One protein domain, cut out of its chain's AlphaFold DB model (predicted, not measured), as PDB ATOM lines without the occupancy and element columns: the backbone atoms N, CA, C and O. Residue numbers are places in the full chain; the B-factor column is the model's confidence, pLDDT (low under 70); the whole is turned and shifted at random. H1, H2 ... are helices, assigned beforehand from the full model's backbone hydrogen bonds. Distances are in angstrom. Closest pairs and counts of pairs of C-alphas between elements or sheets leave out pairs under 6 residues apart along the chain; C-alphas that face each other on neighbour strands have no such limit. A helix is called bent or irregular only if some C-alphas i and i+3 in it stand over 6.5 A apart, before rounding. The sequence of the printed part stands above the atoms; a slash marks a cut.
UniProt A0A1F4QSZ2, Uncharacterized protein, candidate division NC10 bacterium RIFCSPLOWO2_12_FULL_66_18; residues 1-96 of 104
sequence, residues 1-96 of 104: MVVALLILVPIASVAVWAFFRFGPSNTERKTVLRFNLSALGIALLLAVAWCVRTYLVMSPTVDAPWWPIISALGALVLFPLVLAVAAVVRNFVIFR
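What this domain is: This is residues 1 to 96 of the 104 residues of an uncharacterized protein of candidate division NC10 bacterium RIFCSPLOWO2_12_FULL_66_18 (UniProt A0A1F4QSZ2). Three long helices run lengthwise in a loose rod, with H3 in the middle between H1 and H2. H2 and H3 make a long helical hairpin, and the shorter H1 packs on H3 along residues 73 to 87, its far end coming near H2. The chain runs one way in H1, back in H2 and the first way again in H3. The printed part has 96 residues with three named helices, in the order H1, H2, H3, and no named strand; the class is all helix. The whole is loose, with a radius of gyration of the C-alphas of 15.9 A, and it spans 54 by 26 by 18 A.

Where its parts are: H1 is residues 2 to 21, from C-alpha 2 at (-7.960, 38.819, 44.790) to C-alpha 21, 28.4 A away. Residues 22 to 28 lead to H2, residues 29 to 58, which measures 43.2 A from first to last C-alpha and begins at C-alpha 29 at (-42.380, 27.076, 30.739). After residues 59 to 63 comes H3, residues 64 to 94, the longest helix by residues, with 42.8 A from its first to its last C-alpha; it ends at C-alpha 94 at (-37.270, 15.259, 36.423). H3 is irregular: C-alphas 65 and 68 are 7.2 A apart.

How they stand to each other: H1 touches H3, and H3 touches H1 with residues 73 to 87 alone. The closest C-alphas of the two are those of Ala 12 and Pro 80, 5.3 A apart. H1 and H3 run the same way at a shallow tilt of 24 degrees. H2 touches H3 as well, with 36 pairs of C-alphas within 8 A; the closest are those of Cys 51 and Ser 71, 4.9 A apart. H2 and H3 run opposite ways at a shallow tilt of 27 degrees and form a helical hairpin. H1 and H2 are near each other, with 5 pairs of C-alphas within 10 A and the closest pair at 8.2 A. In H2 every O i to N i+4 pair is within hydrogen-bond range, while 15 of 16 are in H1 and 23 of 27 in H3.

The domain as a whole: The outline is a rod. The two C-alphas farthest apart are those of Asn 26 and Val 62, at 54.4 A. The printed part has no cut. The link from H2 to H3 is tight, with 5 residues, and the link from H1 to H2 is short, with 7. The mean pLDDT of the printed part is 84.8, and it is under 70 at residue 1, residues 22 to 27 and residues 95 to 96.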
ATOM      1  N   MET A   1      -6.296  36.169  47.928       62.88
ATOM      2  CA  MET A   1      -7.658  36.741  48.049       62.88
ATOM      3  C   MET A   1      -8.175  37.253  46.709       62.88
ATOM      4  O   MET A   1      -9.080  36.633  46.170       62.88
ATOM      5  N   VAL A   2      -7.556  38.279  46.110       76.00
ATOM      6  CA  VAL A   2      -7.960  38.819  44.790       76.00
ATOM      7  C   VAL A   2      -7.958  37.753  43.685       76.00
ATOM      8  O   VAL A   2      -8.939  37.626  42.967       76.00
ATOM      9  N   VAL A   3      -6.923  36.908  43.613       79.69
ATOM     10  CA  VAL A   3      -6.840  35.809  42.629       79.69
ATOM     11  C   VAL A   3      -7.995  34.806  42.771       79.69
ATOM     12  O   VAL A   3      -8.577  34.398  41.774       79.69
ATOM     13  N   ALA A   4      -8.375  34.447  44.002       76.19
ATOM     14  CA  ALA A   4      -9.485  33.523  44.241       76.19
ATOM     15  C   ALA A   4     -10.822  34.125  43.786       76.19
ATOM     16  O   ALA A   4     -11.607  33.438  43.143       76.19
ATOM     17  N   LEU A   5     -11.057  35.414  44.051       77.50
ATOM     18  CA  LEU A   5     -12.247  36.122  43.568       77.50
ATOM     19  C   LEU A   5     -12.266  36.225  42.038       77.50
ATOM     20  O   LEU A   5     -13.295  35.954  41.427       77.50
ATOM     21  N   LEU A   6     -11.124  36.539  41.419       82.62
ATOM     22  CA  LEU A   6     -10.986  36.616  39.962       82.62
ATOM     23  C   LEU A   6     -11.243  35.278  39.262       82.62
ATOM     24  O   LEU A   6     -11.620  35.288  38.099       82.62
ATOM     25  N   ILE A   7     -11.057  34.147  39.943       81.12
ATOM     26  CA  ILE A   7     -11.341  32.812  39.398       81.12
ATOM     27  C   ILE A   7     -12.780  32.386  39.718       81.12
ATOM     28  O   ILE A   7     -13.508  31.925  38.839       81.12
ATOM     29  N   LEU A   8     -13.216  32.554  40.969       77.56
ATOM     30  CA  LEU A   8     -14.520  32.085  41.434       77.56
ATOM     31  C   LEU A   8     -15.681  32.884  40.845       77.56
ATOM     32  O   LEU A   8     -16.716  32.294  40.553       77.56
ATOM     33  N   VAL A   9     -15.524  34.196  40.638       80.50
ATOM     34  CA  VAL A   9     -16.585  35.029  40.054       80.50
ATOM     35  C   VAL A   9     -16.917  34.580  38.624       80.50
ATOM     36  O   VAL A   9     -18.083  34.262  38.390       80.50
ATOM     37  N   PRO A  10     -15.954  34.439  37.687       81.62
ATOM     38  CA  PRO A  10     -16.240  33.899  36.358       81.62
ATOM     39  C   PRO A  10     -16.852  32.501  36.390       81.62
ATOM     40  O   PRO A  10     -17.815  32.250  35.671       81.62
ATOM     41  N   ILE A  11     -16.344  31.599  37.239       81.94
ATOM     42  CA  ILE A  11     -16.889  30.238  37.362       81.94
ATOM     43  C   ILE A  11     -18.348  30.283  37.825       81.94
ATOM     44  O   ILE A  11     -19.204  29.625  37.232       81.94
ATOM     45  N   ALA A  12     -18.655  31.089  38.843       78.94
ATOM     46  CA  ALA A  12     -20.014  31.262  39.333       78.94
ATOM     47  C   ALA A  12     -20.925  31.867  38.252       78.94
ATOM     48  O   ALA A  12     -22.034  31.376  38.041       78.94
ATOM     49  N   SER A  13     -20.447  32.873  37.512       80.31
ATOM     50  CA  SER A  13     -21.181  33.470  36.393       80.31
ATOM     51  C   SER A  13     -21.468  32.457  35.282       80.31
ATOM     52  O   SER A  13     -22.601  32.382  34.808       80.31
ATOM     53  N   VAL A  14     -20.482  31.636  34.903       80.88
ATOM     54  CA  VAL A  14     -20.646  30.575  33.897       80.88
ATOM     55  C   VAL A  14     -21.627  29.508  34.381       80.88
ATOM     56  O   VAL A  14     -22.474  29.074  33.605       80.88
ATOM     57  N   ALA A  15     -21.579  29.117  35.656       76.81
ATOM     58  CA  ALA A  15     -22.502  28.137  36.228       76.81
ATOM     59  C   ALA A  15     -23.953  28.644  36.246       76.81
ATOM     60  O   ALA A  15     -24.868  27.923  35.846       76.81
ATOM     61  N   VAL A  16     -24.167  29.903  36.643       78.62
ATOM     62  CA  VAL A  16     -25.485  30.552  36.585       78.62
ATOM     63  C   VAL A  16     -25.972  30.632  35.138       78.62
ATOM     64  O   VAL A  16     -27.108  30.263  34.844       78.62
ATOM     65  N   TRP A  17     -25.109  31.056  34.213       82.38
ATOM     66  CA  TRP A  17     -25.446  31.125  32.793       82.38
ATOM     67  C   TRP A  17     -25.832  29.753  32.226       82.38
ATOM     68  O   TRP A  17     -26.881  29.618  31.595       82.38
ATOM     69  N   ALA A  18     -25.044  28.714  32.511       75.19
ATOM     70  CA  ALA A  18     -25.316  27.345  32.088       75.19
ATOM     71  C   ALA A  18     -26.651  26.832  32.656       75.19
ATOM     72  O   ALA A  18     -27.448  26.239  31.925       75.19
ATOM     73  N   PHE A  19     -26.947  27.122  33.926       76.75
ATOM     74  CA  PHE A  19     -28.202  26.735  34.573       76.75
ATOM     75  C   PHE A  19     -29.439  27.248  33.819       76.75
ATOM     76  O   PHE A  19     -30.416  26.508  33.636       76.75
ATOM     77  N   PHE A  20     -29.395  28.495  33.344       75.00
ATOM     78  CA  PHE A  20     -30.476  29.084  32.555       75.00
ATOM     79  C   PHE A  20     -30.450  28.661  31.084       75.00
ATOM     80  O   PHE A  20     -31.514  28.483  30.489       75.00
ATOM     81  N   ARG A  21     -29.265  28.477  30.492       77.44
ATOM     82  CA  ARG A  21     -29.120  28.164  29.065       77.44
ATOM     83  C   ARG A  21     -29.531  26.734  28.719       77.44
ATOM     84  O   ARG A  21     -30.138  26.533  27.668       77.44
ATOM     85  N   PHE A  22     -29.231  25.763  29.584       69.88
ATOM     86  CA  PHE A  22     -29.497  24.334  29.361       69.88
ATOM     87  C   PHE A  22     -30.866  23.880  29.907       69.88
ATOM     88  O   PHE A  22     -30.978  22.846  30.574       69.88
ATOM     89  N   GLY A  23     -31.912  24.679  29.678       65.38
ATOM     90  CA  GLY A  23     -33.291  24.328  30.035       65.38
ATOM     91  C   GLY A  23     -33.898  23.273  29.093       65.38
ATOM     92  O   GLY A  23     -33.551  23.253  27.914       65.38
ATOM     93  N   PRO A  24     -34.807  22.407  29.579       66.06
ATOM     94  CA  PRO A  24     -35.491  21.420  28.741       66.06
ATOM     95  C   PRO A  24     -36.375  22.109  27.686       66.06
ATOM     96  O   PRO A  24     -37.173  22.984  28.019       66.06
ATOM     97  N   SER A  25     -36.246  21.703  26.419       64.19
ATOM     98  CA  SER A  25     -36.916  22.320  25.258       64.19
ATOM     99  C   SER A  25     -38.411  21.987  25.140       64.19
ATOM    100  O   SER A  25     -39.164  22.792  24.605       64.19
ATOM    101  N   ASN A  26     -38.859  20.851  25.691       62.22
ATOM    102  CA  ASN A  26     -40.226  20.320  25.538       62.22
ATOM    103  C   ASN A  26     -41.052  20.294  26.841       62.22
ATOM    104  O   ASN A  26     -41.904  19.431  27.051       62.22
ATOM    105  N   THR A  27     -40.795  21.222  27.764       66.81
ATOM    106  CA  THR A  27     -41.515  21.292  29.047       66.81
ATOM    107  C   THR A  27     -42.268  22.607  29.195       66.81
ATOM    108  O   THR A  27     -41.776  23.664  28.811       66.81
ATOM    109  N   GLU A  28     -43.450  22.553  29.820       77.31
ATOM    110  CA  GLU A  28     -44.203  23.737  30.232       77.31
ATOM    111  C   GLU A  28     -43.312  24.779  30.919       77.31
ATOM    112  O   GLU A  28     -42.778  24.571  32.015       77.31
ATOM    113  N   ARG A  29     -43.213  25.953  30.290       78.44
ATOM    114  CA  ARG A  29     -42.380  27.076  30.739       78.44
ATOM    115  C   ARG A  29     -42.638  27.469  32.199       78.44
ATOM    116  O   ARG A  29     -41.702  27.823  32.910       78.44
ATOM    117  N   LYS A  30     -43.892  27.376  32.667       80.31
ATOM    118  CA  LYS A  30     -44.280  27.683  34.058       80.31
ATOM    119  C   LYS A  30     -43.658  26.709  35.067       80.31
ATOM    120  O   LYS A  30     -43.214  27.143  36.127       80.31
ATOM    121  N   THR A  31     -43.585  25.424  34.733       81.12
ATOM    122  CA  THR A  31     -43.015  24.381  35.600       81.12
ATOM    123  C   THR A  31     -41.498  24.522  35.705       81.12
ATOM    124  O   THR A  31     -40.951  24.474  36.806       81.12
ATOM    125  N   VAL A  32     -40.823  24.812  34.587       82.25
ATOM    126  CA  VAL A  32     -39.375  25.090  34.571       82.25
ATOM    127  C   VAL A  32     -39.042  26.352  35.372       82.25
ATOM    128  O   VAL A  32     -38.093  26.350  36.153       82.25
ATOM    129  N   LEU A  33     -39.845  27.413  35.239       82.94
ATOM    130  CA  LEU A  33     -39.659  28.644  36.012       82.94
ATOM    131  C   LEU A  33     -39.806  28.409  37.517       82.94
ATOM    132  O   LEU A  33     -38.943  28.848  38.272       82.94
ATOM    133  N   ARG A  34     -40.848  27.688  37.956       85.69
ATOM    134  CA  ARG A  34     -41.044  27.355  39.379       85.69
ATOM    135  C   ARG A  34     -39.864  26.568  39.948       85.69
ATOM    136  O   ARG A  34     -39.415  26.892  41.040       85.69
ATOM    137  N   PHE A  35     -39.339  25.595  39.198       85.88
ATOM    138  CA  PHE A  35     -38.159  24.831  39.608       85.88
ATOM    139  C   PHE A  35     -36.902  25.707  39.705       85.88
ATOM    140  O   PHE A  35     -36.132  25.605  40.654       85.88
ATOM    141  N   ASN A  36     -36.684  26.597  38.737       87.00
ATOM    142  CA  ASN A  36     -35.532  27.494  38.770       87.00
ATOM    143  C   ASN A  36     -35.614  28.471  39.953       87.00
ATOM    144  O   ASN A  36     -34.616  28.691  40.633       87.00
ATOM    145  N   LEU A  37     -36.803  29.014  40.232       88.19
ATOM    146  CA  LEU A  37     -37.058  29.872  41.392       88.19
ATOM    147  C   LEU A  37     -36.835  29.134  42.716       88.19
ATOM    148  O   LEU A  37     -36.201  29.691  43.610       88.19
ATOM    149  N   SER A  38     -37.299  27.887  42.844       90.44
ATOM    150  CA  SER A  38     -37.061  27.104  44.059       90.44
ATOM    151  C   SER A  38     -35.581  26.761  44.235       90.44
ATOM    152  O   SER A  38     -35.060  26.902  45.338       90.44
ATOM    153  N   ALA A  39     -34.874  26.394  43.162       89.75
ATOM    154  CA  ALA A  39     -33.436  26.133  43.196       89.75
ATOM    155  C   ALA A  39     -32.629  27.375  43.609       89.75
ATOM    156  O   ALA A  39     -31.741  27.274  44.454       89.75
ATOM    157  N   LEU A  40     -32.970  28.551  43.071       89.31
ATOM    158  CA  LEU A  40     -32.368  29.825  43.477       89.31
ATOM    159  C   LEU A  40     -32.655  30.149  44.943       89.31
ATOM    160  O   LEU A  40     -31.749  30.563  45.661       89.31
ATOM    161  N   GLY A  41     -33.893  29.928  45.397       92.44
ATOM    162  CA  GLY A  41     -34.270  30.111  46.797       92.44
ATOM    163  C   GLY A  41     -33.451  29.222  47.734       92.44
ATOM    164  O   GLY A  41     -32.907  29.710  48.719       92.44
ATOM    165  N   ILE A  42     -33.287  27.941  47.394       93.69
ATOM    166  CA  ILE A  42     -32.466  26.998  48.171       93.69
ATOM    167  C   ILE A  42     -30.991  27.420  48.164       93.69
ATOM    168  O   ILE A  42     -30.361  27.439  49.220       93.69
ATOM    169  N   ALA A  43     -30.442  27.795  47.005       91.62
ATOM    170  CA  ALA A  43     -29.060  28.262  46.894       91.62
ATOM    171  C   ALA A  43     -28.809  29.508  47.758       91.62
ATOM    172  O   ALA A  43     -27.804  29.583  48.465       91.62
ATOM    173  N   LEU A  44     -29.752  30.457  47.751       92.12
ATOM    174  CA  LEU A  44     -29.686  31.662  48.571       92.12
ATOM    175  C   LEU A  44     -29.768  31.336  50.066       92.12
ATOM    176  O   LEU A  44     -28.955  31.835  50.839       92.12
ATOM    177  N   LEU A  45     -30.702  30.474  50.476       95.75
ATOM    178  CA  LEU A  45     -30.843  30.061  51.875       95.75
ATOM    179  C   LEU A  45     -29.581  29.368  52.397       95.75
ATOM    180  O   LEU A  45     -29.135  29.668  53.502       95.75
ATOM    181  N   LEU A  46     -28.970  28.489  51.598       94.19
ATOM    182  CA  LEU A  46     -27.718  27.825  51.964       94.19
ATOM    183  C   LEU A  46     -26.547  28.807  52.053       94.19
ATOM    184  O   LEU A  46     -25.742  28.704  52.978       94.19
ATOM    185  N   ALA A  47     -26.466  29.784  51.146       93.50
ATOM    186  CA  ALA A  47     -25.457  30.838  51.218       93.50
ATOM    187  C   ALA A  47     -25.620  31.696  52.486       93.50
ATOM    188  O   ALA A  47     -24.642  31.949  53.187       93.50
ATOM    189  N   VAL A  48     -26.849  32.084  52.837       94.69
ATOM    190  CA  VAL A  48     -27.134  32.827  54.076       94.69
ATOM    191  C   VAL A  48     -26.792  31.990  55.309       94.69
ATOM    192  O   VAL A  48     -26.105  32.481  56.202       94.69
ATOM    193  N   ALA A  49     -27.205  30.721  55.346       96.38
ATOM    194  CA  ALA A  49     -26.883  29.811  56.443       96.38
ATOM    195  C   ALA A  49     -25.365  29.645  56.617       96.38
ATOM    196  O   ALA A  49     -24.868  29.641  57.744       96.38
ATOM    197  N   TRP A  50     -24.616  29.577  55.512       95.56
ATOM    198  CA  TRP A  50     -23.156  29.557  55.532       95.56
ATOM    199  C   TRP A  50     -22.560  30.837  56.128       95.56
ATOM    200  O   TRP A  50     -21.679  30.753  56.988       95.56
ATOM    201  N   CYS A  51     -23.050  32.011  55.723       94.19
ATOM    202  CA  CYS A  51     -22.606  33.293  56.276       94.19
ATOM    203  C   CYS A  51     -22.874  33.378  57.784       94.19
ATOM    204  O   CYS A  51     -21.975  33.718  58.549       94.19
ATOM    205  N   VAL A  52     -24.081  33.004  58.224       96.38
ATOM    206  CA  VAL A  52     -24.457  32.987  59.648       96.38
ATOM    207  C   VAL A  52     -23.569  32.022  60.430       96.38
ATOM    208  O   VAL A  52     -23.012  32.401  61.456       96.38
ATOM    209  N   ARG A  53     -23.370  30.795  59.929       96.19
ATOM    210  CA  ARG A  53     -22.463  29.816  60.544       96.19
ATOM    211  C   ARG A  53     -21.052  30.386  60.689       96.19
ATOM    212  O   ARG A  53     -20.453  30.263  61.751       96.19
ATOM    213  N   THR A  54     -20.517  30.988  59.631       94.81
ATOM    214  CA  THR A  54     -19.153  31.534  59.617       94.81
ATOM    215  C   THR A  54     -19.015  32.687  60.609       94.81
ATOM    216  O   THR A  54     -18.056  32.714  61.372       94.81
ATOM    217  N   TYR A  55     -20.004  33.582  60.670       94.06
ATOM    218  CA  TYR A  55     -20.062  34.640  61.675       94.06
ATOM    219  C   TYR A  55     -20.067  34.072  63.101       94.06
ATOM    220  O   TYR A  55     -19.235  34.464  63.915       94.06
ATOM    221  N   LEU A  56     -20.950  33.116  63.407       96.56
ATOM    222  CA  LEU A  56     -21.050  32.527  64.748       96.56
ATOM    223  C   LEU A  56     -19.760  31.816  65.180       96.56
ATOM    224  O   LEU A  56     -19.398  31.862  66.350       96.56
ATOM    225  N   VAL A  57     -19.059  31.178  64.239       95.38
ATOM    226  CA  VAL A  57     -17.809  30.455  64.515       95.38
ATOM    227  C   VAL A  57     -16.611  31.396  64.670       95.38
ATOM    228  O   VAL A  57     -15.745  31.127  65.495       95.38
ATOM    229  N   MET A  58     -16.534  32.479  63.889       94.62
ATOM    230  CA  MET A  58     -15.339  33.336  63.821       94.62
ATOM    231  C   MET A  58     -15.440  34.640  64.612       94.62
ATOM    232  O   MET A  58     -14.416  35.192  64.995       94.62
ATOM    233  N   SER A  59     -16.645  35.146  64.881       93.38
ATOM    234  CA  SER A  59     -16.823  36.360  65.691       93.38
ATOM    235  C   SER A  59     -16.174  36.314  67.085       93.38
ATOM    236  O   SER A  59     -15.709  37.370  67.509       93.38
ATOM    237  N   PRO A  60     -16.069  35.164  67.794       94.31
ATOM    238  CA  PRO A  60     -15.393  35.122  69.089       94.31
ATOM    239  C   PRO A  60     -13.881  34.852  68.993       94.31
ATOM    240  O   PRO A  60     -13.234  34.713  70.030       94.31
ATOM    241  N   THR A  61     -13.301  34.723  67.793       94.00
ATOM    242  CA  THR A  61     -11.881  34.375  67.619       94.00
ATOM    243  C   THR A  61     -11.032  35.586  67.233       94.00
ATOM    244  O   THR A  61     -11.535  36.629  66.818       94.00
ATOM    245  N   VAL A  62      -9.706  35.439  67.328       92.25
ATOM    246  CA  VAL A  62      -8.734  36.446  66.858       92.25
ATOM    247  C   VAL A  62      -8.848  36.735  65.355       92.25
ATOM    248  O   VAL A  62      -8.441  37.799  64.893       92.25
ATOM    249  N   ASP A  63      -9.465  35.822  64.603       91.19
ATOM    250  CA  ASP A  63      -9.672  35.925  63.162       91.19
ATOM    251  C   ASP A  63     -11.005  36.593  62.792       91.19
ATOM    252  O   ASP A  63     -11.396  36.570  61.623       91.19
ATOM    253  N   ALA A  64     -11.713  37.210  63.747       90.31
ATOM    254  CA  ALA A  64     -13.003  37.855  63.508       90.31
ATOM    255  C   ALA A  64     -13.033  38.764  62.256       90.31
ATOM    256  O   ALA A  64     -13.976  38.642  61.478       90.31
ATOM    257  N   PRO A  65     -12.024  39.598  61.936       93.62
ATOM    258  CA  PRO A  65     -12.066  40.428  60.724       93.62
ATOM    259  C   PRO A  65     -12.181  39.645  59.402       93.62
ATOM    260  O   PRO A  65     -12.595  40.205  58.388       93.62
ATOM    261  N   TRP A  66     -11.837  38.353  59.391       91.44
ATOM    262  CA  TRP A  66     -11.824  37.511  58.192       91.44
ATOM    263  C   TRP A  66     -13.162  36.834  57.883       91.44
ATOM    264  O   TRP A  66     -13.348  36.351  56.759       91.44
ATOM    265  N   TRP A  67     -14.114  36.819  58.823       92.88
ATOM    266  CA  TRP A  67     -15.397  36.133  58.633       92.88
ATOM    267  C   TRP A  67     -16.168  36.590  57.376       92.88
ATOM    268  O   TRP A  67     -16.711  35.711  56.698       92.88
ATOM    269  N   PRO A  68     -16.194  37.885  56.975       92.19
ATOM    270  CA  PRO A  68     -16.923  38.314  55.779       92.19
ATOM    271  C   PRO A  68     -16.303  37.742  54.503       92.19
ATOM    272  O   PRO A  68     -17.009  37.313  53.593       92.19
ATOM    273  N   ILE A  69     -14.970  37.693  54.454       92.06
ATOM    274  CA  ILE A  69     -14.213  37.219  53.295       92.06
ATOM    275  C   ILE A  69     -14.411  35.711  53.121       92.06
ATOM    276  O   ILE A  69     -14.712  35.248  52.022       92.06
ATOM    277  N   ILE A  70     -14.300  34.944  54.207       91.69
ATOM    278  CA  ILE A  70     -14.511  33.489  54.184       91.69
ATOM    279  C   ILE A  70     -15.970  33.157  53.856       91.69
ATOM    280  O   ILE A  70     -16.241  32.234  53.084       91.69
ATOM    281  N   SER A  71     -16.911  33.949  54.371       93.12
ATOM    282  CA  SER A  71     -18.332  33.823  54.040       93.12
ATOM    283  C   SER A  71     -18.583  34.052  52.551       93.12
ATOM    284  O   SER A  71     -19.236  33.228  51.914       93.12
ATOM    285  N   ALA A  72     -18.016  35.117  51.975       89.25
ATOM    286  CA  ALA A  72     -18.156  35.435  50.557       89.25
ATOM    287  C   ALA A  72     -17.544  34.355  49.653       89.25
ATOM    288  O   ALA A  72     -18.177  33.932  48.687       89.25
ATOM    289  N   LEU A  73     -16.343  33.865  49.981       89.00
ATOM    290  CA  LEU A  73     -15.694  32.788  49.231       89.00
ATOM    291  C   LEU A  73     -16.495  31.483  49.299       89.00
ATOM    292  O   LEU A  73     -16.705  30.840  48.273       89.00
ATOM    293  N   GLY A  74     -16.986  31.109  50.483       89.69
ATOM    294  CA  GLY A  74     -17.816  29.917  50.632       89.69
ATOM    295  C   GLY A  74     -19.161  30.042  49.913       89.69
ATOM    296  O   GLY A  74     -19.576  29.099  49.243       89.69
ATOM    297  N   ALA A  75     -19.802  31.213  49.953       91.25
ATOM    298  CA  ALA A  75     -21.029  31.482  49.204       91.25
ATOM    299  C   ALA A  75     -20.810  31.419  47.681       91.25
ATOM    300  O   ALA A  75     -21.620  30.820  46.976       91.25
ATOM    301  N   LEU A  76     -19.693  31.961  47.179       85.75
ATOM    302  CA  LEU A  76     -19.298  31.895  45.764       85.75
ATOM    303  C   LEU A  76     -19.064  30.465  45.263       85.75
ATOM    304  O   LEU A  76     -19.161  30.236  44.063       85.75
ATOM    305  N   VAL A  77     -18.771  29.512  46.149       87.75
ATOM    306  CA  VAL A  77     -18.646  28.085  45.809       87.75
ATOM    307  C   VAL A  77     -19.980  27.357  45.980       87.75
ATOM    308  O   VAL A  77     -20.406  26.625  45.088       87.75
ATOM    309  N   LEU A  78     -20.670  27.571  47.104       89.94
ATOM    310  CA  LEU A  78     -21.935  26.906  47.422       89.94
ATOM    311  C   LEU A  78     -23.031  27.240  46.414       89.94
ATOM    312  O   LEU A  78     -23.743  26.347  45.963       89.94
ATOM    313  N   PHE A  79     -23.158  28.511  46.043       87.81
ATOM    314  CA  PHE A  79     -24.218  28.968  45.155       87.81
ATOM    315  C   PHE A  79     -24.177  28.282  43.774       87.81
ATOM    316  O   PHE A  79     -25.169  27.649  43.402       87.81
ATOM    317  N   PRO A  80     -23.058  28.306  43.017       84.81
ATOM    318  CA  PRO A  80     -22.984  27.594  41.746       84.81
ATOM    319  C   PRO A  80     -23.032  26.073  41.908       84.81
ATOM    320  O   PRO A  80     -23.573  25.411  41.028       84.81
ATOM    321  N   LEU A  81     -22.535  25.509  43.017       87.12
ATOM    322  CA  LEU A  81     -22.632  24.072  43.279       87.12
ATOM    323  C   LEU A  81     -24.095  23.624  43.403       87.12
ATOM    324  O   LEU A  81     -24.503  22.659  42.761       87.12
ATOM    325  N   VAL A  82     -24.901  24.352  44.178       91.44
ATOM    326  CA  VAL A  82     -26.336  24.067  44.336       91.44
ATOM    327  C   VAL A  82     -27.061  24.202  43.001       91.44
ATOM    328  O   VAL A  82     -27.871  23.342  42.657       91.44
ATOM    329  N   LEU A  83     -26.744  25.232  42.210       87.75
ATOM    330  CA  LEU A  83     -27.315  25.384  40.873       87.75
ATOM    331  C   LEU A  83     -26.892  24.260  39.925       87.75
ATOM    332  O   LEU A  83     -27.732  23.751  39.188       87.75
ATOM    333  N   ALA A  84     -25.635  23.824  39.959       85.19
ATOM    334  CA  ALA A  84     -25.162  22.702  39.154       85.19
ATOM    335  C   ALA A  84     -25.905  21.406  39.513       85.19
ATOM    336  O   ALA A  84     -26.421  20.726  38.626       85.19
ATOM    337  N   VAL A  85     -26.054  21.106  40.808       87.06
ATOM    338  CA  VAL A  85     -26.852  19.965  41.285       87.06
ATOM    339  C   VAL A  85     -28.303  20.095  40.827       87.06
ATOM    340  O   VAL A  85     -28.868  19.144  40.290       87.06
ATOM    341  N   ALA A  86     -28.905  21.278  40.959       86.56
ATOM    342  CA  ALA A  86     -30.270  21.521  40.513       86.56
ATOM    343  C   ALA A  86     -30.427  21.350  38.993       86.56
ATOM    344  O   ALA A  86     -31.421  20.772  38.560       86.56
ATOM    345  N   ALA A  87     -29.459  21.783  38.175       83.62
ATOM    346  CA  ALA A  87     -29.463  21.556  36.727       83.62
ATOM    347  C   ALA A  87     -29.414  20.063  36.390       83.62
ATOM    348  O   ALA A  87     -30.167  19.602  35.531       83.62
ATOM    349  N   VAL A  88     -28.562  19.304  37.085       84.56
ATOM    350  CA  VAL A  88     -28.453  17.852  36.906       84.56
ATOM    351  C   VAL A  88     -29.762  17.168  37.298       84.56
ATOM    352  O   VAL A  88     -30.298  16.391  36.514       84.56
ATOM    353  N   VAL A  89     -30.337  17.501  38.456       85.44
ATOM    354  CA  VAL A  89     -31.627  16.949  38.905       85.44
ATOM    355  C   VAL A  89     -32.742  17.291  37.915       85.44
ATOM    356  O   VAL A  89     -33.510  16.413  37.515       85.44
ATOM    357  N   ARG A  90     -32.800  18.544  37.456       82.94
ATOM    358  CA  ARG A  90     -33.768  19.004  36.456       82.94
ATOM    359  C   ARG A  90     -33.685  18.158  35.188       82.94
ATOM    360  O   ARG A  90     -34.689  17.588  34.764       82.94
ATOM    361  N   ASN A  91     -32.494  18.047  34.607       79.81
ATOM    362  CA  ASN A  91     -32.314  17.443  33.291       79.81
ATOM    363  C   ASN A  91     -32.329  15.903  33.336       79.81
ATOM    364  O   ASN A  91     -32.917  15.284  32.454       79.81
ATOM    365  N   PHE A  92     -31.751  15.273  34.364       78.50
ATOM    366  CA  PHE A  92     -31.580  13.814  34.414       78.50
ATOM    367  C   PHE A  92     -32.608  13.067  35.266       78.50
ATOM    368  O   PHE A  92     -32.816  11.879  35.025       78.50
ATOM    369  N   VAL A  93     -33.245  13.718  36.242       78.12
ATOM    370  CA  VAL A  93     -34.212  13.058  37.137       78.12
ATOM    371  C   VAL A  93     -35.640  13.451  36.775       78.12
ATOM    372  O   VAL A  93     -36.489  12.582  36.602       78.12
ATOM    373  N   ILE A  94     -35.904  14.751  36.616       72.19
ATOM    374  CA  ILE A  94     -37.270  15.259  36.423       72.19
ATOM    375  C   ILE A  94     -37.709  15.145  34.959       72.19
ATOM    376  O   ILE A  94     -38.786  14.619  34.682       72.19
ATOM    377  N   PHE A  95     -36.890  15.613  34.011       69.06
ATOM    378  CA  PHE A  95     -37.305  15.725  32.603       69.06
ATOM    379  C   PHE A  95     -36.796  14.617  31.675       69.06
ATOM    380  O   PHE A  95     -37.255  14.531  30.539       69.06
ATOM    381  N   ARG A  96     -35.966  13.690  32.168       64.12
ATOM    382  CA  ARG A  96     -35.456  12.536  31.398       64.12
ATOM    383  C   ARG A  96     -36.553  11.588  30.879       64.12
ATOM    384  O   ARG A  96     -36.298  10.788  29.989       64.12
TER     385      ARG A  96